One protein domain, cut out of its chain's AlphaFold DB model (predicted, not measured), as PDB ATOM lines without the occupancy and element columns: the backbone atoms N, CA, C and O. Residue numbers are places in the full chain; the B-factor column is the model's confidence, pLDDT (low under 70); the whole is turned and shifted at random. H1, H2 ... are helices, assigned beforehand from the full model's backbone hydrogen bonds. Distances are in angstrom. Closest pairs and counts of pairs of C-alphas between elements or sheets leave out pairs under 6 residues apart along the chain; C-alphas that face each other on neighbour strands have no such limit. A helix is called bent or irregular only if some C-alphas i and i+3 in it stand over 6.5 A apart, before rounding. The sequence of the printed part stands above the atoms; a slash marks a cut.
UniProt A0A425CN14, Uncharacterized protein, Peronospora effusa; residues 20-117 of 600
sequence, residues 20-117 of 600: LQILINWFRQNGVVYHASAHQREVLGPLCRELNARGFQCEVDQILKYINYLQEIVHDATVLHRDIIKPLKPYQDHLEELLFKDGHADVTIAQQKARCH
ATOM      1  N   LEU A  20      27.256  22.976 -52.762       91.31
ATOM      2  CA  LEU A  20      27.869  24.295 -52.942       91.31
ATOM      3  C   LEU A  20      26.951  25.267 -53.702       91.31
ATOM      4  O   LEU A  20      26.801  26.411 -53.288       91.31
ATOM      5  N   GLN A  21      26.294  24.833 -54.781       90.62
ATOM      6  CA  GLN A  21      25.349  25.685 -55.518       90.62
ATOM      7  C   GLN A  21      24.116  26.038 -54.674       90.62
ATOM      8  O   GLN A  21      23.602  27.151 -54.774       90.62
ATOM      9  N   ILE A  22      23.638  25.117 -53.834       92.94
ATOM     10  CA  ILE A  22      22.532  25.373 -52.897       92.94
ATOM     11  C   ILE A  22      22.983  26.373 -51.821       92.94
ATOM     12  O   ILE A  22      22.283  27.351 -51.575       92.94
ATOM     13  N   LEU A  23      24.183  26.190 -51.257       92.94
ATOM     14  CA  LEU A  23      24.812  27.095 -50.290       92.94
ATOM     15  C   LEU A  23      24.960  28.522 -50.851       92.94
ATOM     16  O   LEU A  23      24.504  29.467 -50.215       92.94
ATOM     17  N   ILE A  24      25.516  28.681 -52.058       91.00
ATOM     18  CA  ILE A  24      25.690  29.986 -52.726       91.00
ATOM     19  C   ILE A  24      24.335  30.658 -52.995       91.00
ATOM     20  O   ILE A  24      24.153  31.834 -52.681       91.00
ATOM     21  N   ASN A  25      23.351  29.926 -53.531       91.56
ATOM     22  CA  ASN A  25      22.019  30.488 -53.783       91.56
ATOM     23  C   ASN A  25      21.290  30.872 -52.486       91.56
ATOM     24  O   ASN A  25      20.597  31.890 -52.458       91.56
ATOM     25  N   TRP A  26      21.473  30.102 -51.409       94.12
ATOM     26  CA  TRP A  26      20.956  30.445 -50.086       94.12
ATOM     27  C   TRP A  26      21.630  31.706 -49.530       94.12
ATOM     28  O   TRP A  26      20.932  32.601 -49.051       94.12
ATOM     29  N   PHE A  27      22.955  31.830 -49.660       90.75
ATOM     30  CA  PHE A  27      23.703  33.023 -49.253       90.75
ATOM     31  C   PHE A  27      23.279  34.273 -50.036       90.75
ATOM     32  O   PHE A  27      23.077  35.315 -49.417       90.75
ATOM     33  N   ARG A  28      23.019  34.177 -51.349       89.19
ATOM     34  CA  ARG A  28      22.480  35.301 -52.145       89.19
ATOM     35  C   ARG A  28      21.139  35.830 -51.603       89.19
ATOM     36  O   ARG A  28      20.821  36.997 -51.793       89.19
ATOM     37  N   GLN A  29      20.357  34.991 -50.923       89.56
ATOM     38  CA  GLN A  29      19.058  35.363 -50.345       89.56
ATOM     39  C   GLN A  29      19.124  35.723 -48.849       89.56
ATOM     40  O   GLN A  29      18.288  36.484 -48.371       89.56
ATOM     41  N   ASN A  30      20.088  35.175 -48.098       91.38
ATOM     42  CA  ASN A  30      20.114  35.221 -46.626       91.38
ATOM     43  C   ASN A  30      21.415  35.802 -46.036       91.38
ATOM     44  O   ASN A  30      21.505  35.967 -44.820       91.38
ATOM     45  N   GLY A  31      22.419  36.126 -46.858       86.00
ATOM     46  CA  GLY A  31      23.762  36.532 -46.421       86.00
ATOM     47  C   GLY A  31      23.763  37.752 -45.500       86.00
ATOM     48  O   GLY A  31      24.421  37.737 -44.464       86.00
ATOM     49  N   VAL A  32      22.934  38.760 -45.790       85.50
ATOM     50  CA  VAL A  32      22.755  39.942 -44.923       85.50
ATOM     51  C   VAL A  32      22.274  39.543 -43.521       85.50
ATOM     52  O   VAL A  32      22.794  40.033 -42.522       85.50
ATOM     53  N   VAL A  33      21.326  38.603 -43.425       87.62
ATOM     54  CA  VAL A  33      20.799  38.094 -42.144       87.62
ATOM     55  C   VAL A  33      21.849  37.241 -41.424       87.62
ATOM     56  O   VAL A  33      22.009  37.351 -40.209       87.62
ATOM     57  N   TYR A  34      22.608  36.430 -42.163       91.25
ATOM     58  CA  TYR A  34      23.700  35.614 -41.630       91.25
ATOM     59  C   TYR A  34      24.843  36.464 -41.042       91.25
ATOM     60  O   TYR A  34      25.291  36.200 -39.927       91.25
ATOM     61  N   HIS A  35      25.264  37.521 -41.747       86.31
ATOM     62  CA  HIS A  35      26.332  38.445 -41.329       86.31
ATOM     63  C   HIS A  35      25.878  39.507 -40.309       86.31
ATOM     64  O   HIS A  35      26.710  40.219 -39.734       86.31
ATOM     65  N   ALA A  36      24.569  39.640 -40.071       85.38
ATOM     66  CA  ALA A  36      23.998  40.466 -39.004       85.38
ATOM     67  C   ALA A  36      23.698  39.677 -37.714       85.38
ATOM     68  O   ALA A  36      23.642  40.270 -36.637       85.38
ATOM     69  N   SER A  37      23.500  38.357 -37.798       86.25
ATOM     70  CA  SER A  37      23.063  37.537 -36.665       86.25
ATOM     71  C   SER A  37      24.211  37.077 -35.763       86.25
ATOM     72  O   SER A  37      25.177  36.464 -36.211       86.25
ATOM     73  N   ALA A  38      24.040  37.250 -34.449       83.81
ATOM     74  CA  ALA A  38      24.892  36.621 -33.434       83.81
ATOM     75  C   ALA A  38      24.677  35.092 -33.315       83.81
ATOM     76  O   ALA A  38      25.455  34.406 -32.654       83.81
ATOM     77  N   HIS A  39      23.630  34.551 -33.951       89.56
ATOM     78  CA  HIS A  39      23.170  33.166 -33.818       89.56
ATOM     79  C   HIS A  39      23.204  32.424 -35.166       89.56
ATOM     80  O   HIS A  39      22.232  31.794 -35.576       89.56
ATOM     81  N   GLN A  40      24.343  32.471 -35.868       89.56
ATOM     82  CA  GLN A  40      24.550  31.850 -37.192       89.56
ATOM     83  C   GLN A  40      24.075  30.382 -37.291       89.56
ATOM     84  O   GLN A  40      23.503  29.989 -38.306       89.56
ATOM     85  N   ARG A  41      24.226  29.586 -36.217       91.38
ATOM     86  CA  ARG A  41      23.701  28.205 -36.115       91.38
ATOM     87  C   ARG A  41      22.188  28.111 -36.350       91.38
ATOM     88  O   ARG A  41      21.724  27.167 -36.982       91.38
ATOM     89  N   GLU A  42      21.423  29.074 -35.849       91.06
ATOM     90  CA  GLU A  42      19.963  29.108 -35.988       91.06
ATOM     91  C   GLU A  42      19.564  29.547 -37.402       91.06
ATOM     92  O   GLU A  42      18.693  28.930 -38.019       91.06
ATOM     93  N   VAL A  43      20.276  30.537 -37.959       93.44
ATOM     94  CA  VAL A  43      20.072  31.041 -39.332       93.44
ATOM     95  C   VAL A  43      20.364  29.964 -40.387       93.44
ATOM     96  O   VAL A  43      19.671  29.902 -41.398       93.44
ATOM     97  N   LEU A  44      21.321  29.061 -40.140       95.69
ATOM     98  CA  LEU A  44      21.618  27.913 -41.014       95.69
ATOM     99  C   LEU A  44      20.674  26.709 -40.819       95.69
ATOM    100  O   LEU A  44      20.691  25.776 -41.626       95.69
ATOM    101  N   GLY A  45      19.825  26.707 -39.788       95.12
ATOM    102  CA  GLY A  45      18.864  25.630 -39.523       95.12
ATOM    103  C   GLY A  45      17.911  25.324 -40.698       95.12
ATOM    104  O   GLY A  45      17.725  24.149 -41.024       95.12
ATOM    105  N   PRO A  46      17.316  26.332 -41.370       95.25
ATOM    106  CA  PRO A  46      16.566  26.154 -42.615       95.25
ATOM    107  C   PRO A  46      17.377  25.506 -43.747       95.25
ATOM    108  O   PRO A  46      16.900  24.536 -44.334       95.25
ATOM    109  N   LEU A  47      18.605  25.972 -44.009       95.12
ATOM    110  CA  LEU A  47      19.476  25.423 -45.060       95.12
ATOM    111  C   LEU A  47      19.837  23.955 -44.792       95.12
ATOM    112  O   LEU A  47      19.775  23.122 -45.695       95.12
ATOM    113  N   CYS A  48      20.143  23.616 -43.539       95.25
ATOM    114  CA  CYS A  48      20.367  22.237 -43.107       95.25
ATOM    115  C   CYS A  48      19.156  21.338 -43.404       95.25
ATOM    116  O   CYS A  48      19.308  20.237 -43.932       95.25
ATOM    117  N   ARG A  49      17.931  21.813 -43.132       94.75
ATOM    118  CA  ARG A  49      16.706  21.073 -43.482       94.75
ATOM    119  C   ARG A  49      16.528  20.920 -44.994       94.75
ATOM    120  O   ARG A  49      16.096  19.856 -45.427       94.75
ATOM    121  N   GLU A  50      16.884  21.924 -45.792       94.31
ATOM    122  CA  GLU A  50      16.794  21.845 -47.255       94.31
ATOM    123  C   GLU A  50      17.799  20.844 -47.853       94.31
ATOM    124  O   GLU A  50      17.416  19.974 -48.637       94.31
ATOM    125  N   LEU A  51      19.070  20.911 -47.447       93.38
ATOM    126  CA  LEU A  51      20.109  19.962 -47.866       93.38
ATOM    127  C   LEU A  51      19.747  18.521 -47.465       93.38
ATOM    128  O   LEU A  51      19.905  17.595 -48.265       93.38
ATOM    129  N   ASN A  52      19.172  18.332 -46.275       92.50
ATOM    130  CA  ASN A  52      18.670  17.034 -45.825       92.50
ATOM    131  C   ASN A  52      17.445  16.551 -46.617       92.50
ATOM    132  O   ASN A  52      17.409  15.385 -47.004       92.50
ATOM    133  N   ALA A  53      16.491  17.426 -46.951       91.75
ATOM    134  CA  ALA A  53      15.357  17.086 -47.820       91.75
ATOM    135  C   ALA A  53      15.791  16.720 -49.255       91.75
ATOM    136  O   ALA A  53      15.138  15.915 -49.919       91.75
ATOM    137  N   ARG A  54      16.921  17.269 -49.723       90.31
ATOM    138  CA  ARG A  54      17.580  16.903 -50.991       90.31
ATOM    139  C   ARG A  54      18.467  15.646 -50.885       90.31
ATOM    140  O   ARG A  54      18.966  15.175 -51.904       90.31
ATOM    141  N   GLY A  55      18.618  15.076 -49.684       89.12
ATOM    142  CA  GLY A  55      19.268  13.785 -49.429       89.12
ATOM    143  C   GLY A  55      20.747  13.831 -49.028       89.12
ATOM    144  O   GLY A  55      21.357  12.771 -48.933       89.12
ATOM    145  N   PHE A  56      21.334  15.007 -48.780       87.19
ATOM    146  CA  PHE A  56      22.784  15.149 -48.547       87.19
ATOM    147  C   PHE A  56      23.276  14.783 -47.128       87.19
ATOM    148  O   PHE A  56      24.483  14.756 -46.922       87.19
ATOM    149  N   GLN A  57      22.372  14.494 -46.179       88.12
ATOM    150  CA  GLN A  57      22.662  14.045 -44.800       88.12
ATOM    151  C   GLN A  57      23.744  14.870 -44.070       88.12
ATOM    152  O   GLN A  57      24.828  14.379 -43.764       88.12
ATOM    153  N   CYS A  58      23.421  16.134 -43.781       90.19
ATOM    154  CA  CYS A  58      24.304  17.107 -43.141       90.19
ATOM    155  C   CYS A  58      23.813  17.574 -41.759       90.19
ATOM    156  O   CYS A  58      22.612  17.760 -41.537       90.19
ATOM    157  N   GLU A  59      24.751  17.901 -40.873       92.81
ATOM    158  CA  GLU A  59      24.516  18.693 -39.658       92.81
ATOM    159  C   GLU A  59      24.919  20.165 -39.853       92.81
ATOM    160  O   GLU A  59      25.839  20.474 -40.610       92.81
ATOM    161  N   VAL A  60      24.289  21.086 -39.108       92.44
ATOM    162  CA  VAL A  60      24.595  22.537 -39.139       92.44
ATOM    163  C   VAL A  60      26.087  22.820 -38.917       92.44
ATOM    164  O   VAL A  60      26.656  23.706 -39.552       92.44
ATOM    165  N   ASP A  61      26.741  22.041 -38.057       90.38
ATOM    166  CA  ASP A  61      28.156  22.204 -37.717       90.38
ATOM    167  C   ASP A  61      29.087  21.833 -38.881       90.38
ATOM    168  O   ASP A  61      30.163  22.414 -39.013       90.38
ATOM    169  N   GLN A  62      28.667  20.925 -39.767       90.62
ATOM    170  CA  GLN A  62      29.396  20.617 -41.001       90.62
ATOM    171  C   GLN A  62      29.238  21.741 -42.034       90.62
ATOM    172  O   GLN A  62      30.202  22.079 -42.719       90.62
ATOM    173  N   ILE A  63      28.053  22.365 -42.101       92.50
ATOM    174  CA  ILE A  63      27.815  23.555 -42.937       92.50
ATOM    175  C   ILE A  63      28.712  24.709 -42.466       92.50
ATOM    176  O   ILE A  63      29.408  25.308 -43.281       92.50
ATOM    177  N   LEU A  64      28.768  24.979 -41.155       91.69
ATOM    178  CA  LEU A  64      29.639  26.013 -40.578       91.69
ATOM    179  C   LEU A  64      31.127  25.756 -40.844       91.69
ATOM    180  O   LEU A  64      31.835  26.672 -41.255       91.69
ATOM    181  N   LYS A  65      31.602  24.515 -40.659       88.94
ATOM    182  CA  LYS A  65      32.984  24.138 -41.002       88.94
ATOM    183  C   LYS A  65      33.304  24.443 -42.469       88.94
ATOM    184  O   LYS A  65      34.356  25.008 -42.750       88.94
ATOM    185  N   TYR A  66      32.395  24.112 -43.387       91.31
ATOM    186  CA  TYR A  66      32.612  24.345 -44.814       91.31
ATOM    187  C   TYR A  66      32.520  25.828 -45.210       91.31
ATOM    188  O   TYR A  66      33.292  26.275 -46.051       91.31
ATOM    189  N   ILE A  67      31.651  26.621 -44.567       90.94
ATOM    190  CA  ILE A  67      31.615  28.086 -44.745       90.94
ATOM    191  C   ILE A  67      32.951  28.715 -44.328       90.94
ATOM    192  O   ILE A  67      33.500  29.516 -45.081       90.94
ATOM    193  N   ASN A  68      33.503  28.318 -43.177       88.06
ATOM    194  CA  ASN A  68      34.800  28.816 -42.709       88.06
ATOM    195  C   ASN A  68      35.940  28.435 -43.674       88.06
ATOM    196  O   ASN A  68      36.766  29.276 -44.003       88.06
ATOM    197  N   TYR A  69      35.946  27.193 -44.172       89.38
ATOM    198  CA  TYR A  69      36.903  26.701 -45.172       89.38
ATOM    199  C   TYR A  69      36.824  27.469 -46.506       89.38
ATOM    200  O   TYR A  69      37.853  27.783 -47.104       89.38
ATOM    201  N   LEU A  70      35.617  27.827 -46.960       88.38
ATOM    202  CA  LEU A  70      35.446  28.691 -48.133       88.38
ATOM    203  C   LEU A  70      35.926  30.127 -47.863       88.38
ATOM    204  O   LEU A  70      36.591  30.695 -48.722       88.38
ATOM    205  N   GLN A  71      35.638  30.698 -46.686       87.44
ATOM    206  CA  GLN A  71      36.162  32.014 -46.283       87.44
ATOM    207  C   GLN A  71      37.698  32.031 -46.282       87.44
ATOM    208  O   GLN A  71      38.299  32.964 -46.808       87.44
ATOM    209  N   GLU A  72      38.331  30.990 -45.743       85.12
ATOM    210  CA  GLU A  72      39.789  30.841 -45.704       85.12
ATOM    211  C   GLU A  72      40.393  30.765 -47.115       85.12
ATOM    212  O   GLU A  72      41.245  31.581 -47.454       85.12
ATOM    213  N   ILE A  73      39.892  29.874 -47.980       86.12
ATOM    214  CA  ILE A  73      40.395  29.717 -49.360       86.12
ATOM    215  C   ILE A  73      40.208  30.977 -50.209       86.12
ATOM    216  O   ILE A  73      41.070  31.299 -51.025       86.12
ATOM    217  N   VAL A  74      39.088  31.682 -50.050       85.88
ATOM    218  CA  VAL A  74      38.797  32.890 -50.834       85.88
ATOM    219  C   VAL A  74      39.631  34.080 -50.344       85.88
ATOM    220  O   VAL A  74      40.103  34.871 -51.161       85.88
ATOM    221  N   HIS A  75      39.913  34.171 -49.041       82.44
ATOM    222  CA  HIS A  75      40.891  35.126 -48.511       82.44
ATOM    223  C   HIS A  75      42.317  34.819 -48.999       82.44
ATOM    224  O   HIS A  75      43.028  35.723 -49.429       82.44
ATOM    225  N   ASP A  76      42.721  33.548 -49.007       81.12
ATOM    226  CA  ASP A  76      44.018  33.112 -49.542       81.12
ATOM    227  C   ASP A  76      44.166  33.425 -51.042       81.12
ATOM    228  O   ASP A  76      45.237  33.837 -51.497       81.12
ATOM    229  N   ALA A  77      43.093  33.255 -51.818       82.50
ATOM    230  CA  ALA A  77      43.085  33.563 -53.244       82.50
ATOM    231  C   ALA A  77      43.181  35.073 -53.516       82.50
ATOM    232  O   ALA A  77      43.972  35.496 -54.358       82.50
ATOM    233  N   THR A  78      42.426  35.889 -52.775       79.94
ATOM    234  CA  THR A  78      42.426  37.353 -52.925       79.94
ATOM    235  C   THR A  78      43.709  37.987 -52.379       79.94
ATOM    236  O   THR A  78      44.459  38.609 -53.132       79.94
ATOM    237  N   VAL A  79      44.014  37.789 -51.094       79.50
ATOM    238  CA  VAL A  79      45.077  38.517 -50.376       79.50
ATOM    239  C   VAL A  79      46.470  37.930 -50.616       79.50
ATOM    240  O   VAL A  79      47.429  38.685 -50.752       79.50
ATOM    241  N   LEU A  80      46.610  36.601 -50.713       74.00
ATOM    242  CA  LEU A  80      47.904  35.952 -50.997       74.00
ATOM    243  C   LEU A  80      48.107  35.635 -52.490       74.00
ATOM    244  O   LEU A  80      49.088  34.977 -52.843       74.00
ATOM    245  N   HIS A  81      47.185  36.080 -53.352       74.62
ATOM    246  CA  HIS A  81      47.186  35.872 -54.808       74.62
ATOM    247  C   HIS A  81      47.355  34.390 -55.217       74.62
ATOM    248  O   HIS A  81      47.985  34.066 -56.228       74.62
ATOM    249  N   ARG A  82      46.814  33.465 -54.410       78.25
ATOM    250  CA  ARG A  82      46.871  32.017 -54.665       78.25
ATOM    251  C   ARG A  82      45.812  31.605 -55.693       78.25
ATOM    252  O   ARG A  82      44.701  32.122 -55.708       78.25
ATOM    253  N   ASP A  83      46.128  30.625 -56.537       79.25
ATOM    254  CA  ASP A  83      45.147  30.068 -57.477       79.25
ATOM    255  C   ASP A  83      44.030  29.348 -56.695       79.25
ATOM    256  O   ASP A  83      44.276  28.332 -56.035       79.25
ATOM    257  N   ILE A  84      42.793  29.850 -56.779       82.88
ATOM    258  CA  ILE A  84      41.634  29.196 -56.161       82.88
ATOM    259  C   ILE A  84      41.461  27.775 -56.727       82.88
ATOM    260  O   ILE A  84      41.641  27.531 -57.927       82.88
ATOM    261  N   ILE A  85      41.099  26.813 -55.869       82.75
ATOM    262  CA  ILE A  85      40.992  25.400 -56.262       82.75
ATOM    263  C   ILE A  85      40.039  25.270 -57.462       82.75
ATOM    264  O   ILE A  85      38.901  25.731 -57.410       82.75
ATOM    265  N   LYS A  86      40.492  24.614 -58.541       81.88
ATOM    266  CA  LYS A  86      39.830  24.588 -59.864       81.88
ATOM    267  C   LYS A  86      38.291  24.411 -59.861       81.88
ATOM    268  O   LYS A  86      37.654  25.100 -60.652       81.88
ATOM    269  N   PRO A  87      37.659  23.567 -59.012       80.44
ATOM    270  CA  PRO A  87      36.196  23.431 -58.962       80.44
ATOM    271  C   PRO A  87      35.444  24.641 -58.383       80.44
ATOM    272  O   PRO A  87      34.247  24.775 -58.620       80.44
ATOM    273  N   LEU A  88      36.121  25.500 -57.612       84.12
ATOM    274  CA  LEU A  88      35.567  26.721 -57.015       84.12
ATOM    275  C   LEU A  88      35.735  27.949 -57.920       84.12
ATOM    276  O   LEU A  88      34.990  28.910 -57.768       84.12
ATOM    277  N   LYS A  89      36.657  27.912 -58.895       83.31
ATOM    278  CA  LYS A  89      36.937  29.030 -59.816       83.31
ATOM    279  C   LYS A  89      35.700  29.583 -60.562       83.31
ATOM    280  O   LYS A  89      35.617  30.797 -60.685       83.31
ATOM    281  N   PRO A  90      34.691  28.779 -60.974       84.00
ATOM    282  CA  PRO A  90      33.436  29.297 -61.547       84.00
ATOM    283  C   PRO A  90      32.534  30.070 -60.567       84.00
ATOM    284  O   PRO A  90      31.493  30.583 -60.973       84.00
ATOM    285  N   TYR A  91      32.888  30.097 -59.281       82.12
ATOM    286  CA  TYR A  91      32.127  30.714 -58.198       82.12
ATOM    287  C   TYR A  91      32.923  31.787 -57.447       82.12
ATOM    288  O   TYR A  91      32.405  32.303 -56.464       82.12
ATOM    289  N   GLN A  92      34.148  32.113 -57.877       81.81
ATOM    290  CA  GLN A  92      35.069  32.978 -57.134       81.81
ATOM    291  C   GLN A  92      34.421  34.321 -56.754       81.81
ATOM    292  O   GLN A  92      34.184  34.554 -55.571       81.81
ATOM    293  N   ASP A  93      34.016  35.120 -57.742       79.25
ATOM    294  CA  ASP A  93      33.408  36.447 -57.562       79.25
ATOM    295  C   ASP A  93      32.176  36.400 -56.630       79.25
ATOM    296  O   ASP A  93      31.952  37.274 -55.797       79.25
ATOM    297  N   HIS A  94      31.389  35.323 -56.734       81.88
ATOM    298  CA  HIS A  94      30.194  35.094 -55.920       81.88
ATOM    299  C   HIS A  94      30.516  34.699 -54.474       81.88
ATOM    300  O   HIS A  94      29.723  34.963 -53.575       81.88
ATOM    301  N   LEU A  95      31.632  34.012 -54.235       84.00
ATOM    302  CA  LEU A  95      32.075  33.660 -52.889       84.00
ATOM    303  C   LEU A  95      32.748  34.865 -52.214       84.00
ATOM    304  O   LEU A  95      32.556  35.055 -51.016       84.00
ATOM    305  N   GLU A  96      33.455  35.700 -52.978       82.50
ATOM    306  CA  GLU A  96      34.003  36.986 -52.525       82.50
ATOM    307  C   GLU A  96      32.879  37.945 -52.087       82.50
ATOM    308  O   GLU A  96      32.891  38.412 -50.947       82.50
ATOM    309  N   GLU A  97      31.848  38.148 -52.918       80.56
ATOM    310  CA  GLU A  97      30.687  38.995 -52.583       80.56
ATOM    311  C   GLU A  97      29.888  38.472 -51.372       80.56
ATOM    312  O   GLU A  97      29.471  39.244 -50.510       80.56
ATOM    313  N   LEU A  98      29.636  37.159 -51.295       77.38
ATOM    314  CA  LEU A  98      28.659  36.612 -50.342       77.38
ATOM    315  C   LEU A  98      29.244  36.201 -48.986       77.38
ATOM    316  O   LEU A  98      28.503  36.146 -47.995       77.38
ATOM    317  N   LEU A  99      30.539  35.882 -48.907       77.31
ATOM    318  CA  LEU A  99      31.166  35.420 -47.662       77.31
ATOM    319  C   LEU A  99      31.793  36.547 -46.832       77.31
ATOM    320  O   LEU A  99      32.048  36.326 -45.644       77.31
ATOM    321  N   PHE A 100      31.994  37.732 -47.411       77.44
ATOM    322  CA  PHE A 100      32.583  38.895 -46.746       77.44
ATOM    323  C   PHE A 100      31.566  40.031 -46.668       77.44
ATOM    324  O   PHE A 100      30.886  40.353 -47.635       77.44
ATOM    325  N   LYS A 101      31.428  40.629 -45.482       66.19
ATOM    326  CA  LYS A 101      30.290  41.502 -45.154       66.19
ATOM    327  C   LYS A 101      30.252  42.809 -45.953       66.19
ATOM    328  O   LYS A 101      29.175  43.361 -46.158       66.19
ATOM    329  N   ASP A 102      31.423  43.266 -46.387       59.19
ATOM    330  CA  ASP A 102      31.657  44.593 -46.955       59.19
ATOM    331  C   ASP A 102      32.336  44.510 -48.343       59.19
ATOM    332  O   ASP A 102      32.959  45.470 -48.787       59.19
ATOM    333  N   GLY A 103      32.302  43.341 -49.001       56.16
ATOM    334  CA  GLY A 103      32.959  43.080 -50.296       56.16
ATOM    335  C   GLY A 103      34.497  43.027 -50.274       56.16
ATOM    336  O   GLY A 103      35.106  42.589 -51.244       56.16
ATOM    337  N   HIS A 104      35.135  43.423 -49.167       53.34
ATOM    338  CA  HIS A 104      36.589  43.422 -48.988       53.34
ATOM    339  C   HIS A 104      37.039  42.388 -47.946       53.34
ATOM    340  O   HIS A 104      36.604  42.415 -46.791       53.34
ATOM    341  N   ALA A 105      37.964  41.505 -48.334       54.19
ATOM    342  CA  ALA A 105      38.467  40.427 -47.480       54.19
ATOM    343  C   ALA A 105      39.346  40.917 -46.305       54.19
ATOM    344  O   ALA A 105      39.489  40.209 -45.303       54.19
ATOM    345  N   ASP A 106      39.914  42.123 -46.408       50.66
ATOM    346  CA  ASP A 106      40.919  42.658 -45.477       50.66
ATOM    347  C   ASP A 106      40.352  42.988 -44.086       50.66
ATOM    348  O   ASP A 106      40.951  42.677 -43.054       50.66
ATOM    349  N   VAL A 107      39.169  43.611 -44.042       49.03
ATOM    350  CA  VAL A 107      38.612  44.186 -42.803       49.03
ATOM    351  C   VAL A 107      37.926  43.124 -41.946       49.03
ATOM    352  O   VAL A 107      38.107  43.094 -40.724       49.03
ATOM    353  N   THR A 108      37.156  42.218 -42.561       50.41
ATOM    354  CA  THR A 108      36.386  41.218 -41.806       50.41
ATOM    355  C   THR A 108      37.314  40.256 -41.061       50.41
ATOM    356  O   THR A 108      37.076  39.961 -39.886       50.41
ATOM    357  N   ILE A 109      38.420  39.824 -41.685       49.25
ATOM    358  CA  ILE A 109      39.361  38.900 -41.041       49.25
ATOM    359  C   ILE A 109      40.185  39.576 -39.942       49.25
ATOM    360  O   ILE A 109      40.471  38.904 -38.960       49.25
ATOM    361  N   ALA A 110      40.458  40.884 -39.959       44.53
ATOM    362  CA  ALA A 110      41.077  41.538 -38.795       44.53
ATOM    363  C   ALA A 110      40.237  41.351 -37.506       44.53
ATOM    364  O   ALA A 110      40.763  40.947 -36.464       44.53
ATOM    365  N   GLN A 111      38.910  41.537 -37.583       42.97
ATOM    366  CA  GLN A 111      38.000  41.280 -36.455       42.97
ATOM    367  C   GLN A 111      37.720  39.789 -36.206       42.97
ATOM    368  O   GLN A 111      37.546  39.386 -35.053       42.97
ATOM    369  N   GLN A 112      37.650  38.963 -37.252       46.50
ATOM    370  CA  GLN A 112      37.319  37.540 -37.121       46.50
ATOM    371  C   GLN A 112      38.529  36.719 -36.649       46.50
ATOM    372  O   GLN A 112      38.368  35.841 -35.811       46.50
ATOM    373  N   LYS A 113      39.757  37.073 -37.042       41.38
ATOM    374  CA  LYS A 113      41.019  36.525 -36.509       41.38
ATOM    375  C   LYS A 113      41.156  36.849 -35.019       41.38
ATOM    376  O   LYS A 113      41.392  35.941 -34.230       41.38
ATOM    377  N   ALA A 114      40.825  38.074 -34.601       40.59
ATOM    378  CA  ALA A 114      40.733  38.457 -33.185       40.59
ATOM    379  C   ALA A 114      39.617  37.741 -32.380       40.59
ATOM    380  O   ALA A 114      39.581  37.854 -31.154       40.59
ATOM    381  N   ARG A 115      38.703  37.005 -33.036       36.81
ATOM    382  CA  ARG A 115      37.622  36.222 -32.396       36.81
ATOM    383  C   ARG A 115      37.753  34.703 -32.573       36.81
ATOM    384  O   ARG A 115      37.185  33.965 -31.774       36.81
ATOM    385  N   CYS A 116      38.498  34.245 -33.579       37.94
ATOM    386  CA  CYS A 116      38.629  32.836 -33.958       37.94
ATOM    387  C   CYS A 116      40.053  32.286 -33.784       37.94
ATOM    388  O   CYS A 116      40.196  31.081 -33.599       37.94
ATOM    389  N   HIS A 117      41.099  33.122 -33.759       37.56
ATOM    390  CA  HIS A 117      42.410  32.707 -33.251       37.56
ATOM    391  C   HIS A 117      42.428  32.777 -31.716       37.56
ATOM    392  O   HIS A 117      43.089  33.612 -31.101       37.56
TER     393      HIS A 117
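AT A GLANCE: This is residues 20 to 117 of the 600 residues of an uncharacterized protein of Peronospora effusa (UniProt A0A425CN14). A long helix, H4, crosses H5, which runs side by side with H1; the short helices H2 and H3 sit by the first residues of H4, and H6 meets its last residues. Residues 110 to 117, of which 110 to 116 belong to H6, stick out of the body. The printed part has 98 residues with six named helices, H1 to H6 in order along the chain, and no named strand; the class is all helix. The whole is compact, with a radius of gyration of the C-alphas of 13.4 A and spans of 38 by 31 by 23 A.

HOW THE PARTS SIT: H1, residues 20 to 36, has a kink of 76 degrees near residue 30. Its residues 33 to 34 only just touch H2, residues 40 to 43, and only at the corner, with 3 pairs of C-alphas within 8 A; the closest C-alphas, of Tyr 34 and Gln 40, are 5.9 A apart. H3, residues 45 to 53, only just touches H1, also with 3 such pairs, the closest being the C-alphas of Trp 26 and Leu 47 at 7.3 A; the two run opposite ways at a shallow tilt of 13 degrees. H4, residues 60 to 79, is the hub, touching four helices. Its residues 60 to 63 only just touch H3, with 3 pairs within 8 A, about perpendicular at 76 degrees; the closest C-alphas, of Cys 48 and Val 60, are 5.8 A apart. Residues 67 to 74 of H4 touch H5, residues 89 to 99, about perpendicular at 74 degrees, with the closest C-alphas, of Gln 71 and Leu 99, 6.2 A apart. H5 also touches H1, the same way at a shallow tilt of 18 degrees, with the C-alphas of Phe 27 and Leu 98 closest at 6.2 A. Residues 105 to 106 of H6, residues 105 to 116, touch H4, opposite ways at a steep tilt of 45 degrees; the closest C-alphas, of His 75 and Ala 105, are 5.9 A apart. H1 and H6 are apart. Every O i to N i+4 pair is within hydrogen-bond range in H3 and H4, against 11 of 13 in H1, 5 of 7 in H5 and 5 of 8 in H6; H2 is too short for such a pair.

IN THESE COORDINATES: H1 begins at C-alpha 20, (27.869, 24.295, -52.942), and measures 21.7 A; H2 measures 5.0 A and H3 12.4 A. H4 measures 28.3 A from C-alpha 60 at (24.595, 22.537, -39.139). H5 measures 14.9 A, and H6 15.5 A, ending at C-alpha 116, (38.629, 32.836, -33.958). H1 and H5 are irregular: C-alphas 29 and 32 are 8.0 A apart, and C-alphas 90 and 93 are 8.2 A apart.

THE WHOLE: The two C-alphas farthest apart, of Ala 53 and Leu 80, are 37.8 A apart. The printed part has no cut and no long link. The mean pLDDT of the printed part is 80.5, and residues 101 to 117 are under 70.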